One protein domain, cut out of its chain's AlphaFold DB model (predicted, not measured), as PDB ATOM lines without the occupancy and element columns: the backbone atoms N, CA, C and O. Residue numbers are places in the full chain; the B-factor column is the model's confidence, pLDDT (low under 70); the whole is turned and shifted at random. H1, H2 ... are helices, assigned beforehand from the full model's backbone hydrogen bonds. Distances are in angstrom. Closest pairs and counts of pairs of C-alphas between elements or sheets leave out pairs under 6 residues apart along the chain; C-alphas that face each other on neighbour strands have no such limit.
ATOM      1  N   GLU A  11       3.672  54.188 -13.963       96.00
ATOM      2  CA  GLU A  11       2.509  53.342 -13.710       96.00
ATOM      3  C   GLU A  11       2.846  52.216 -12.728       96.00
ATOM      4  O   GLU A  11       2.192  52.114 -11.695       96.00
ATOM      5  N   LEU A  12       3.911  51.443 -12.985       95.25
ATOM      6  CA  LEU A  12       4.311  50.337 -12.112       95.25
ATOM      7  C   LEU A  12       4.749  50.823 -10.722       95.25
ATOM      8  O   LEU A  12       4.462  50.172  -9.719       95.25
ATOM      9  N   PHE A  13       5.413  51.977 -10.636       96.44
ATOM     10  CA  PHE A  13       5.771  52.585  -9.353       96.44
ATOM     11  C   PHE A  13       4.529  52.908  -8.511       96.44
ATOM     12  O   PHE A  13       4.462  52.561  -7.333       96.44
ATOM     13  N   ASN A  14       3.515  53.518  -9.125       95.12
ATOM     14  CA  ASN A  14       2.287  53.879  -8.425       95.12
ATOM     15  C   ASN A  14       1.459  52.645  -8.041       95.12
ATOM     16  O   ASN A  14       0.969  52.570  -6.918       95.12
ATOM     17  N   THR A  15       1.319  51.664  -8.938       94.62
ATOM     18  CA  THR A  15       0.527  50.448  -8.668       94.62
ATOM     19  C   THR A  15       1.190  49.520  -7.656       94.62
ATOM     20  O   THR A  15       0.494  48.812  -6.935       94.62
ATOM     21  N   SER A  16       2.521  49.550  -7.546       94.25
ATOM     22  CA  SER A  16       3.245  48.826  -6.496       94.25
ATOM     23  C   SER A  16       3.177  49.510  -5.127       94.25
ATOM     24  O   SER A  16       3.540  48.878  -4.138       94.25
ATOM     25  N   GLY A  17       2.686  50.752  -5.037       94.69
ATOM     26  CA  GLY A  17       2.577  51.510  -3.786       94.69
ATOM     27  C   GLY A  17       3.823  52.325  -3.425       94.69
ATOM     28  O   GLY A  17       3.953  52.742  -2.279       94.69
ATOM     29  N   GLY A  18       4.738  52.547  -4.377       95.00
ATOM     30  CA  GLY A  18       5.936  53.370  -4.190       95.00
ATOM     31  C   GLY A  18       6.924  52.833  -3.150       95.00
ATOM     32  O   GLY A  18       6.889  51.650  -2.795       95.00
ATOM     33  N   TYR A  19       7.830  53.695  -2.677       95.38
ATOM     34  CA  TYR A  19       8.766  53.370  -1.596       95.38
ATOM     35  C   TYR A  19       8.067  53.363  -0.236       95.38
ATOM     36  O   TYR A  19       7.222  54.211   0.047       95.38
ATOM     37  N   ASN A  20       8.464  52.436   0.634       95.06
ATOM     38  CA  ASN A  20       8.009  52.437   2.016       95.06
ATOM     39  C   ASN A  20       8.856  53.407   2.855       95.06
ATOM     40  O   ASN A  20       9.959  53.066   3.277       95.06
ATOM     41  N   GLU A  21       8.310  54.586   3.154       94.25
ATOM     42  CA  GLU A  21       8.990  55.655   3.906       94.25
ATOM     43  C   GLU A  21       9.345  55.288   5.357       94.25
ATOM     44  O   GLU A  21      10.130  55.982   6.005       94.25
ATOM     45  N   SER A  22       8.820  54.174   5.878       95.06
ATOM     46  CA  SER A  22       9.241  53.656   7.186       95.06
ATOM     47  C   SER A  22      10.701  53.189   7.154       95.06
ATOM     48  O   SER A  22      11.394  53.224   8.172       95.06
ATOM     49  N   TYR A  23      11.190  52.770   5.983       94.94
ATOM     50  CA  TYR A  23      12.574  52.384   5.748       94.94
ATOM     51  C   TYR A  23      13.412  53.621   5.408       94.94
ATOM     52  O   TYR A  23      13.442  54.086   4.277       94.94
ATOM     53  N   LYS A  24      14.138  54.152   6.400       93.31
ATOM     54  CA  LYS A  24      15.161  55.206   6.189       93.31
ATOM     55  C   LYS A  24      16.437  54.672   5.537       93.31
ATOM     56  O   LYS A  24      17.272  55.431   5.058       93.31
ATOM     57  N   ILE A  25      16.625  53.367   5.664       92.94
ATOM     58  CA  ILE A  25      17.624  52.576   4.970       92.94
ATOM     59  C   ILE A  25      16.934  51.305   4.500       92.94
ATOM     60  O   ILE A  25      15.968  50.871   5.131       92.94
ATOM     61  N   TYR A  26      17.502  50.649   3.491       92.62
ATOM     62  CA  TYR A  26      17.013  49.360   2.993       92.62
ATOM     63  C   TYR A  26      15.687  49.444   2.208       92.62
ATOM     64  O   TYR A  26      15.175  48.418   1.765       92.62
ATOM     65  N   GLU A  27      15.188  50.654   1.961       93.50
ATOM     66  CA  GLU A  27      14.000  50.981   1.176       93.50
ATOM     67  C   GLU A  27      14.036  50.363  -0.223       93.50
ATOM     68  O   GLU A  27      13.060  49.754  -0.654       93.50
ATOM     69  N   ASP A  28      15.191  50.407  -0.890       92.12
ATOM     70  CA  ASP A  28      15.351  49.840  -2.229       92.12
ATOM     71  C   ASP A  28      15.214  48.317  -2.225       92.12
ATOM     72  O   ASP A  28      14.607  47.740  -3.120       92.12
ATOM     73  N   ASN A  29      15.769  47.637  -1.214       92.19
ATOM     74  CA  ASN A  29      15.708  46.173  -1.136       92.19
ATOM     75  C   ASN A  29      14.289  45.702  -0.805       92.19
ATOM     76  O   ASN A  29      13.844  44.689  -1.341       92.19
ATOM     77  N   GLU A  30      13.583  46.436   0.057       93.69
ATOM     78  CA  GLU A  30      12.163  46.214   0.323       93.69
ATOM     79  C   GLU A  30      11.343  46.393  -0.962       93.69
ATOM     80  O   GLU A  30      10.598  45.491  -1.352       93.69
ATOM     81  N   PHE A  31      11.556  47.506  -1.670       94.56
ATOM     82  CA  PHE A  31      10.817  47.830  -2.882       94.56
ATOM     83  C   PHE A  31      11.072  46.823  -4.004       94.56
ATOM     84  O   PHE A  31      10.133  46.252  -4.558       94.56
ATOM     85  N   ILE A  32      12.339  46.520  -4.288       92.56
ATOM     86  CA  ILE A  32      12.738  45.511  -5.275       92.56
ATOM     87  C   ILE A  32      12.159  44.138  -4.907       92.56
ATOM     88  O   ILE A  32      11.663  43.427  -5.780       92.56
ATOM     89  N   GLY A  33      12.150  43.776  -3.620       91.88
ATOM     90  CA  GLY A  33      11.535  42.541  -3.135       91.88
ATOM     91  C   GLY A  33      10.038  42.436  -3.450       91.88
ATOM     92  O   GLY A  33       9.553  41.343  -3.753       91.88
ATOM     93  N   ARG A  34       9.303  43.558  -3.434       93.44
ATOM     94  CA  ARG A  34       7.916  43.615  -3.925       93.44
ATOM     95  C   ARG A  34       7.843  43.522  -5.446       93.44
ATOM     96  O   ARG A  34       7.028  42.757  -5.952       93.44
ATOM     97  N   LEU A  35       8.699  44.239  -6.173       94.12
ATOM     98  CA  LEU A  35       8.703  44.232  -7.642       94.12
ATOM     99  C   LEU A  35       8.953  42.837  -8.223       94.12
ATOM    100  O   LEU A  35       8.251  42.448  -9.154       94.12
ATOM    101  N   TYR A  36       9.853  42.050  -7.622       92.25
ATOM    102  CA  TYR A  36      10.092  40.651  -8.007       92.25
ATOM    103  C   TYR A  36       8.839  39.766  -7.943       92.25
ATOM    104  O   TYR A  36       8.786  38.738  -8.611       92.25
ATOM    105  N   LYS A  37       7.836  40.134  -7.135       91.94
ATOM    106  CA  LYS A  37       6.565  39.401  -7.020       91.94
ATOM    107  C   LYS A  37       5.490  39.909  -7.984       91.94
ATOM    108  O   LYS A  37       4.521  39.198  -8.221       91.94
ATOM    109  N   LEU A  38       5.631  41.136  -8.487       90.94
ATOM    110  CA  LEU A  38       4.614  41.821  -9.293       90.94
ATOM    111  C   LEU A  38       4.904  41.780 -10.795       90.94
ATOM    112  O   LEU A  38       3.979  41.894 -11.593       90.94
ATOM    113  N   THR A  39       6.171  41.666 -11.193       91.69
ATOM    114  CA  THR A  39       6.561  41.728 -12.603       91.69
ATOM    115  C   THR A  39       7.841  40.950 -12.888       91.69
ATOM    116  O   THR A  39       8.572  40.556 -11.978       91.69
ATOM    117  N   ASN A  40       8.143  40.776 -14.173       91.12
ATOM    118  CA  ASN A  40       9.435  40.273 -14.612       91.12
ATOM    119  C   ASN A  40      10.501  41.348 -14.384       91.12
ATOM    120  O   ASN A  40      10.436  42.441 -14.947       91.12
ATOM    121  N   PHE A  41      11.496  41.019 -13.569       90.75
ATOM    122  CA  PHE A  41      12.605  41.910 -13.257       90.75
ATOM    123  C   PHE A  41      13.807  41.579 -14.149       90.75
ATOM    124  O   PHE A  41      14.276  40.442 -14.160       90.75
ATOM    125  N   ILE A  42      14.305  42.565 -14.900       91.69
ATOM    126  CA  ILE A  42      15.431  42.400 -15.831       91.69
ATOM    127  C   ILE A  42      16.645  43.151 -15.285       91.69
ATOM    128  O   ILE A  42      16.552  44.326 -14.940       91.69
ATOM    129  N   ILE A  43      17.794  42.475 -15.242       90.06
ATOM    130  CA  ILE A  43      19.082  43.080 -14.891       90.06
ATOM    131  C   ILE A  43      19.817  43.404 -16.190       90.06
ATOM    132  O   ILE A  43      20.104  42.507 -16.984       90.06
ATOM    133  N   LEU A  44      20.111  44.684 -16.408       91.00
ATOM    134  CA  LEU A  44      20.901  45.131 -17.552       91.00
ATOM    135  C   LEU A  44      22.398  44.878 -17.292       91.00
ATOM    136  O   LEU A  44      22.841  45.030 -16.154       91.00
ATOM    137  N   PRO A  45      23.190  44.517 -18.320       90.00
ATOM    138  CA  PRO A  45      24.627  44.265 -18.175       90.00
ATOM    139  C   PRO A  45      25.466  45.549 -18.024       90.00
ATOM    140  O   PRO A  45      26.692  45.473 -17.937       90.00
ATOM    141  N   ASP A  46      24.821  46.716 -17.997       89.69
ATOM    142  CA  ASP A  46      25.481  48.012 -17.900       89.69
ATOM    143  C   ASP A  46      25.981  48.299 -16.482       89.69
ATOM    144  O   ASP A  46      25.392  47.903 -15.475       89.69
ATOM    145  N   GLN A  47      27.090  49.031 -16.409       88.75
ATOM    146  CA  GLN A  47      27.741  49.374 -15.152       88.75
ATOM    147  C   GLN A  47      27.443  50.817 -14.761       88.75
ATOM    148  O   GLN A  47      27.538  51.738 -15.572       88.75
ATOM    149  N   VAL A  48      27.162  51.016 -13.477       87.69
ATOM    150  CA  VAL A  48      27.042  52.341 -12.871       87.69
ATOM    151  C   VAL A  48      28.280  52.628 -12.031       87.69
ATOM    152  O   VAL A  48      28.779  51.765 -11.310       87.69
ATOM    153  N   ARG A  49      28.800  53.854 -12.126       90.06
ATOM    154  CA  ARG A  49      29.923  54.300 -11.296       90.06
ATOM    155  C   ARG A  49      29.383  54.945 -10.025       90.06
ATOM    156  O   ARG A  49      28.737  55.987 -10.096       90.06
ATOM    157  N   THR A  50      29.698  54.362  -8.872       89.00
ATOM    158  CA  THR A  50      29.320  54.894  -7.556       89.00
ATOM    159  C   THR A  50      30.543  55.383  -6.774       89.00
ATOM    160  O   THR A  50      31.695  55.205  -7.178       89.00
ATOM    161  N   SER A  51      30.297  56.094  -5.674       89.75
ATOM    162  CA  SER A  51      31.347  56.670  -4.830       89.75
ATOM    163  C   SER A  51      31.928  55.635  -3.864       89.75
ATOM    164  O   SER A  51      31.191  55.028  -3.088       89.75
ATOM    165  N   ALA A  52      33.257  55.517  -3.816       90.75
ATOM    166  CA  ALA A  52      33.965  54.644  -2.874       90.75
ATOM    167  C   ALA A  52      34.086  55.222  -1.447       90.75
ATOM    168  O   ALA A  52      34.614  54.562  -0.556       90.75
ATOM    169  N   ARG A  53      33.562  56.427  -1.181       91.94
ATOM    170  CA  ARG A  53      33.795  57.176   0.071       91.94
ATOM    171  C   ARG A  53      33.549  56.365   1.351       91.94
ATOM    172  O   ARG A  53      34.358  56.417   2.271       91.94
ATOM    173  N   LYS A  54      32.446  55.608   1.432       89.00
ATOM    174  CA  LYS A  54      32.143  54.789   2.628       89.00
ATOM    175  C   LYS A  54      33.148  53.651   2.816       89.00
ATOM    176  O   LYS A  54      33.498  53.325   3.947       89.00
ATOM    177  N   TYR A  55      33.605  53.059   1.716       90.50
ATOM    178  CA  TYR A  55      34.619  52.011   1.725       90.50
ATOM    179  C   TYR A  55      35.966  52.553   2.211       90.50
ATOM    180  O   TYR A  55      36.610  51.914   3.036       90.50
ATOM    181  N   GLU A  56      36.341  53.760   1.784       92.75
ATOM    182  CA  GLU A  56      37.562  54.445   2.229       92.75
ATOM    183  C   GLU A  56      37.514  54.826   3.717       92.75
ATOM    184  O   GLU A  56      38.510  54.693   4.422       92.75
ATOM    185  N   GLN A  57      36.353  55.258   4.219       92.38
ATOM    186  CA  GLN A  57      36.187  55.681   5.617       92.38
ATOM    187  C   GLN A  57      36.111  54.511   6.610       92.38
ATOM    188  O   GLN A  57      36.648  54.597   7.712       92.38
ATOM    189  N   ILE A  58      35.409  53.429   6.255       92.62
ATOM    190  CA  ILE A  58      35.079  52.333   7.186       92.62
ATOM    191  C   ILE A  58      35.947  51.090   6.939       92.62
ATOM    192  O   ILE A  58      36.194  50.311   7.864       92.62
ATOM    193  N   GLY A  59      36.418  50.903   5.706       93.19
ATOM    194  CA  GLY A  59      37.134  49.719   5.246       93.19
ATOM    195  C   GLY A  59      36.212  48.660   4.634       93.19
ATOM    196  O   GLY A  59      35.126  48.375   5.144       93.19
ATOM    197  N   ASN A  60      36.686  48.026   3.556       90.88
ATOM    198  CA  ASN A  60      35.904  47.111   2.715       90.88
ATOM    199  C   ASN A  60      35.239  45.969   3.490       90.88
ATOM    200  O   ASN A  60      34.019  45.820   3.453       90.88
ATOM    201  N   LEU A  61      36.027  45.180   4.224       93.50
ATOM    202  CA  LEU A  61      35.525  44.002   4.940       93.50
ATOM    203  C   LEU A  61      34.539  44.379   6.050       93.50
ATOM    204  O   LEU A  61      33.517  43.723   6.236       93.50
ATOM    205  N   LYS A  62      34.834  45.462   6.773       94.44
ATOM    206  CA  LYS A  62      34.021  45.931   7.895       94.44
ATOM    207  C   LYS A  62      32.669  46.453   7.414       94.44
ATOM    208  O   LYS A  62      31.642  46.125   8.006       94.44
ATOM    209  N   LEU A  63      32.665  47.212   6.317       93.81
ATOM    210  CA  LEU A  63      31.443  47.721   5.709       93.81
ATOM    211  C   LEU A  63      30.561  46.583   5.177       93.81
ATOM    212  O   LEU A  63      29.369  46.545   5.480       93.81
ATOM    213  N   GLN A  64      31.155  45.625   4.459       93.62
ATOM    214  CA  GLN A  64      30.447  44.444   3.956       93.62
ATOM    215  C   GLN A  64      29.859  43.603   5.094       93.62
ATOM    216  O   GLN A  64      28.698  43.206   5.031       93.62
ATOM    217  N   PHE A  65      30.608  43.409   6.183       95.56
ATOM    218  CA  PHE A  65      30.101  42.734   7.377       95.56
ATOM    219  C   PHE A  65      28.874  43.449   7.967       95.56
ATOM    220  O   PHE A  65      27.864  42.805   8.245       95.56
ATOM    221  N   TYR A  66      28.913  44.777   8.125       95.06
ATOM    222  CA  TYR A  66      27.775  45.521   8.674       95.06
ATOM    223  C   TYR A  66      26.538  45.477   7.777       95.06
ATOM    224  O   TYR A  66      25.437  45.281   8.293       95.06
ATOM    225  N   PHE A  67      26.696  45.595   6.458       93.88
ATOM    226  CA  PHE A  67      25.571  45.410   5.542       93.88
ATOM    227  C   PHE A  67      25.040  43.974   5.567       93.88
ATOM    228  O   PHE A  67      23.825  43.787   5.598       93.88
ATOM    229  N   GLY A  68      25.909  42.964   5.663       94.44
ATOM    230  CA  GLY A  68      25.498  41.570   5.847       94.44
ATOM    231  C   GLY A  68      24.633  41.367   7.097       94.44
ATOM    232  O   GLY A  68      23.601  40.701   7.036       94.44
ATOM    233  N   ILE A  69      24.982  42.012   8.216       95.94
ATOM    234  CA  ILE A  69      24.158  41.981   9.433       95.94
ATOM    235  C   ILE A  69      22.809  42.682   9.231       95.94
ATOM    236  O   ILE A  69      21.805  42.198   9.750       95.94
ATOM    237  N   ILE A  70      22.753  43.790   8.487       95.25
ATOM    238  CA  ILE A  70      21.483  44.460   8.153       95.25
ATOM    239  C   ILE A  70      20.584  43.515   7.343       95.25
ATOM    240  O   ILE A  70      19.423  43.332   7.706       95.25
ATOM    241  N   HIS A  71      21.126  42.856   6.313       94.31
ATOM    242  CA  HIS A  71      20.393  41.862   5.521       94.31
ATOM    243  C   HIS A  71      19.882  40.700   6.386       94.31
ATOM    244  O   HIS A  71      18.710  40.337   6.293       94.31
ATOM    245  N   LEU A  72      20.724  40.154   7.271       95.88
ATOM    246  CA  LEU A  72      20.337  39.077   8.185       95.88
ATOM    247  C   LEU A  72      19.228  39.516   9.151       95.88
ATOM    248  O   LEU A  72      18.260  38.790   9.349       95.88
ATOM    249  N   LYS A  73      19.342  40.711   9.738       95.06
ATOM    250  CA  LYS A  73      18.316  41.272  10.627       95.06
ATOM    251  C   LYS A  73      16.980  41.434   9.912       95.06
ATOM    252  O   LYS A  73      15.960  41.035  10.461       95.06
ATOM    253  N   ASN A  74      16.997  41.969   8.693       93.88
ATOM    254  CA  ASN A  74      15.793  42.105   7.884       93.88
ATOM    255  C   ASN A  74      15.178  40.733   7.565       93.88
ATOM    256  O   ASN A  74      13.974  40.551   7.698       93.88
ATOM    257  N   TYR A  75      16.002  39.745   7.199       92.50
ATOM    258  CA  TYR A  75      15.546  38.374   6.947       92.50
ATOM    259  C   TYR A  75      14.903  37.721   8.184       92.50
ATOM    260  O   TYR A  75      13.930  36.986   8.056       92.50
ATOM    261  N   LEU A  76      15.401  38.030   9.384       95.62
ATOM    262  CA  LEU A  76      14.830  37.577  10.658       95.62
ATOM    263  C   LEU A  76      13.597  38.384  11.114       95.62
ATOM    264  O   LEU A  76      13.081  38.128  12.199       95.62
ATOM    265  N   GLY A  77      13.120  39.348  10.317       93.31
ATOM    266  CA  GLY A  77      11.912  40.125  10.608       93.31
ATOM    267  C   GLY A  77      12.125  41.349  11.502       93.31
ATOM    268  O   GLY A  77      11.179  41.798  12.145       93.31
ATOM    269  N   ALA A  78      13.346  41.890  11.578       94.12
ATOM    270  CA  ALA A  78      13.584  43.157  12.269       94.12
ATOM    271  C   ALA A  78      12.809  44.303  11.602       94.12
ATOM    272  O   ALA A  78      12.763  44.396  10.375       94.12
ATOM    273  N   ASP A  79      12.242  45.199  12.413       94.75
ATOM    274  CA  ASP A  79      11.519  46.361  11.901       94.75
ATOM    275  C   ASP A  79      12.473  47.435  11.317       94.75
ATOM    276  O   ASP A  79      13.677  47.437  11.614       94.75
ATOM    277  N   PRO A  80      11.956  48.375  10.501       94.75
ATOM    278  CA  PRO A  80      12.771  49.390   9.831       94.75
ATOM    279  C   PRO A  80      13.598  50.271  10.776       94.75
ATOM    280  O   PRO A  80      14.730  50.644  10.456       94.75
ATOM    281  N   GLU A  81      13.070  50.588  11.959       95.62
ATOM    282  CA  GLU A  81      13.759  51.423  12.937       95.62
ATOM    283  C   GLU A  81      14.907  50.640  13.587       95.62
ATOM    284  O   GLU A  81      15.999  51.182  13.740       95.62
ATOM    285  N   GLN A  82      14.742  49.343  13.867       95.62
ATOM    286  CA  GLN A  82      15.855  48.492  14.319       95.62
ATOM    287  C   GLN A  82      17.008  48.441  13.308       95.62
ATOM    288  O   GLN A  82      18.183  48.498  13.701       95.62
ATOM    289  N   LEU A  83      16.694  48.335  12.012       95.88
ATOM    290  CA  LEU A  83      17.702  48.380  10.951       95.88
ATOM    291  C   LEU A  83      18.417  49.735  10.957       95.88
ATOM    292  O   LEU A  83      19.652  49.786  10.994       95.88
ATOM    293  N   TYR A  84      17.650  50.825  10.997       95.88
ATOM    294  CA  TYR A  84      18.180  52.183  11.026       95.88
ATOM    295  C   TYR A  84      19.078  52.442  12.241       95.88
ATOM    296  O   TYR A  84      20.182  52.963  12.084       95.88
ATOM    297  N   GLN A  85      18.683  52.013  13.440       96.00
ATOM    298  CA  GLN A  85      19.499  52.158  14.649       96.00
ATOM    299  C   GLN A  85      20.825  51.396  14.542       96.00
ATOM    300  O   GLN A  85      21.879  51.899  14.946       96.00
ATOM    301  N   TYR A  86      20.814  50.194  13.955       95.81
ATOM    302  CA  TYR A  86      22.045  49.447  13.711       95.81
ATOM    303  C   TYR A  86      22.963  50.178  12.723       95.81
ATOM    304  O   TYR A  86      24.152  50.352  13.010       95.81
ATOM    305  N   TYR A  87      22.410  50.639  11.599       94.88
ATOM    306  CA  TYR A  87      23.135  51.412  10.594       94.88
ATOM    307  C   TYR A  87      23.727  52.690  11.188       94.88
ATOM    308  O   TYR A  87      24.919  52.951  11.028       94.88
ATOM    309  N   LYS A  88      22.931  53.448  11.946       95.00
ATOM    310  CA  LYS A  88      23.364  54.688  12.592       95.00
ATOM    311  C   LYS A  88      24.548  54.456  13.529       95.00
ATOM    312  O   LYS A  88      25.485  55.237  13.541       95.00
ATOM    313  N   ARG A  89      24.537  53.355  14.283       94.38
ATOM    314  CA  ARG A  89      25.598  53.023  15.244       94.38
ATOM    315  C   ARG A  89      26.888  52.504  14.601       94.38
ATOM    316  O   ARG A  89      27.938  52.566  15.237       94.38
ATOM    317  N   LYS A  90      26.813  51.876  13.424       93.56
ATOM    318  CA  LYS A  90      27.941  51.121  12.838       93.56
ATOM    319  C   LYS A  90      28.480  51.695  11.531       93.56
ATOM    320  O   LYS A  90      29.628  51.411  11.204       93.56
ATOM    321  N   ILE A  91      27.667  52.452  10.799       91.25
ATOM    322  CA  ILE A  91      27.976  52.930   9.447       91.25
ATOM    323  C   ILE A  91      27.841  54.451   9.347       91.25
ATOM    324  O   ILE A  91      28.701  55.082   8.740       91.25
ATOM    325  N   SER A  92      26.789  55.048   9.918       82.81
ATOM    326  CA  SER A  92      26.625  56.507   9.902       82.81
ATOM    327  C   SER A  92      27.718  57.148  10.756       82.81
ATOM    328  O   SER A  92      27.629  57.140  11.980       82.81
TER     329      SER A  92
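Overview. This is residues 11 to 92 of the 93 residues of a protein of Eudoraea sp (UniProt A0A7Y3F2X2). A loose, open frame of helices: H4 and H5 make a helical hairpin, short H3 turns across one end of H4, and H2 lies off at the other side with little H1 near it. A long loop, residues 39 to 52, bows out from H2 round to H3, with its residues 42 to 51 standing free and an empty middle inside the bow. The 82 printed residues hold five named helices, H1 to H5 in chain order, and no named strand; the class is all helix. The whole is loose, with a radius of gyration of the C-alphas of 14.7 A and spans of 39 by 32 by 19 A.

Arrangement. Begin at H4, residues 60 to 75, the longest helix. It touches H5, residues 80 to 90, as a hairpin at a shallow tilt of 18 degrees, opposite ways; the closest C-alphas are those of Ile 70 and Leu 83, 6.1 A apart. H3, residues 53 to 58, is close to H4 but not clearly touching, about perpendicular at 89 degrees; the C-alphas of Tyr 55 and Leu 63 come closest, at 6.7 A. H2, residues 27 to 38, is apart from H3, H4 and H5. H1, residues 11 to 15, and H2 are near each other, with 5 pairs of C-alphas within 10 A. Each O i to N i+4 pair is within hydrogen-bond range in H1, H3, H4 and H5; in H2, 7 of 8 are.

Along the chain. Find C-alpha 11 at (2.509, 53.342, -13.710), where H1 begins. H2 is 16.8 A long. Find C-alpha 60 at (35.904, 47.111, 2.715); from there H4 runs 22.6 A. H5 runs 15.6 A to C-alpha 90 at (27.941, 51.121, 12.838). H1 and H3 measure 6.1 A and 8.7 A.

Size, cuts and confidence. The C-alphas of Glu 11 and Gly 59, the two farthest apart, are 39.6 A apart. The links H1 to H2 and H2 to H3 are long, with 11 and 14 residues. The printed part has no cut; its mean pLDDT is 93.2, and no printed residue is under 70.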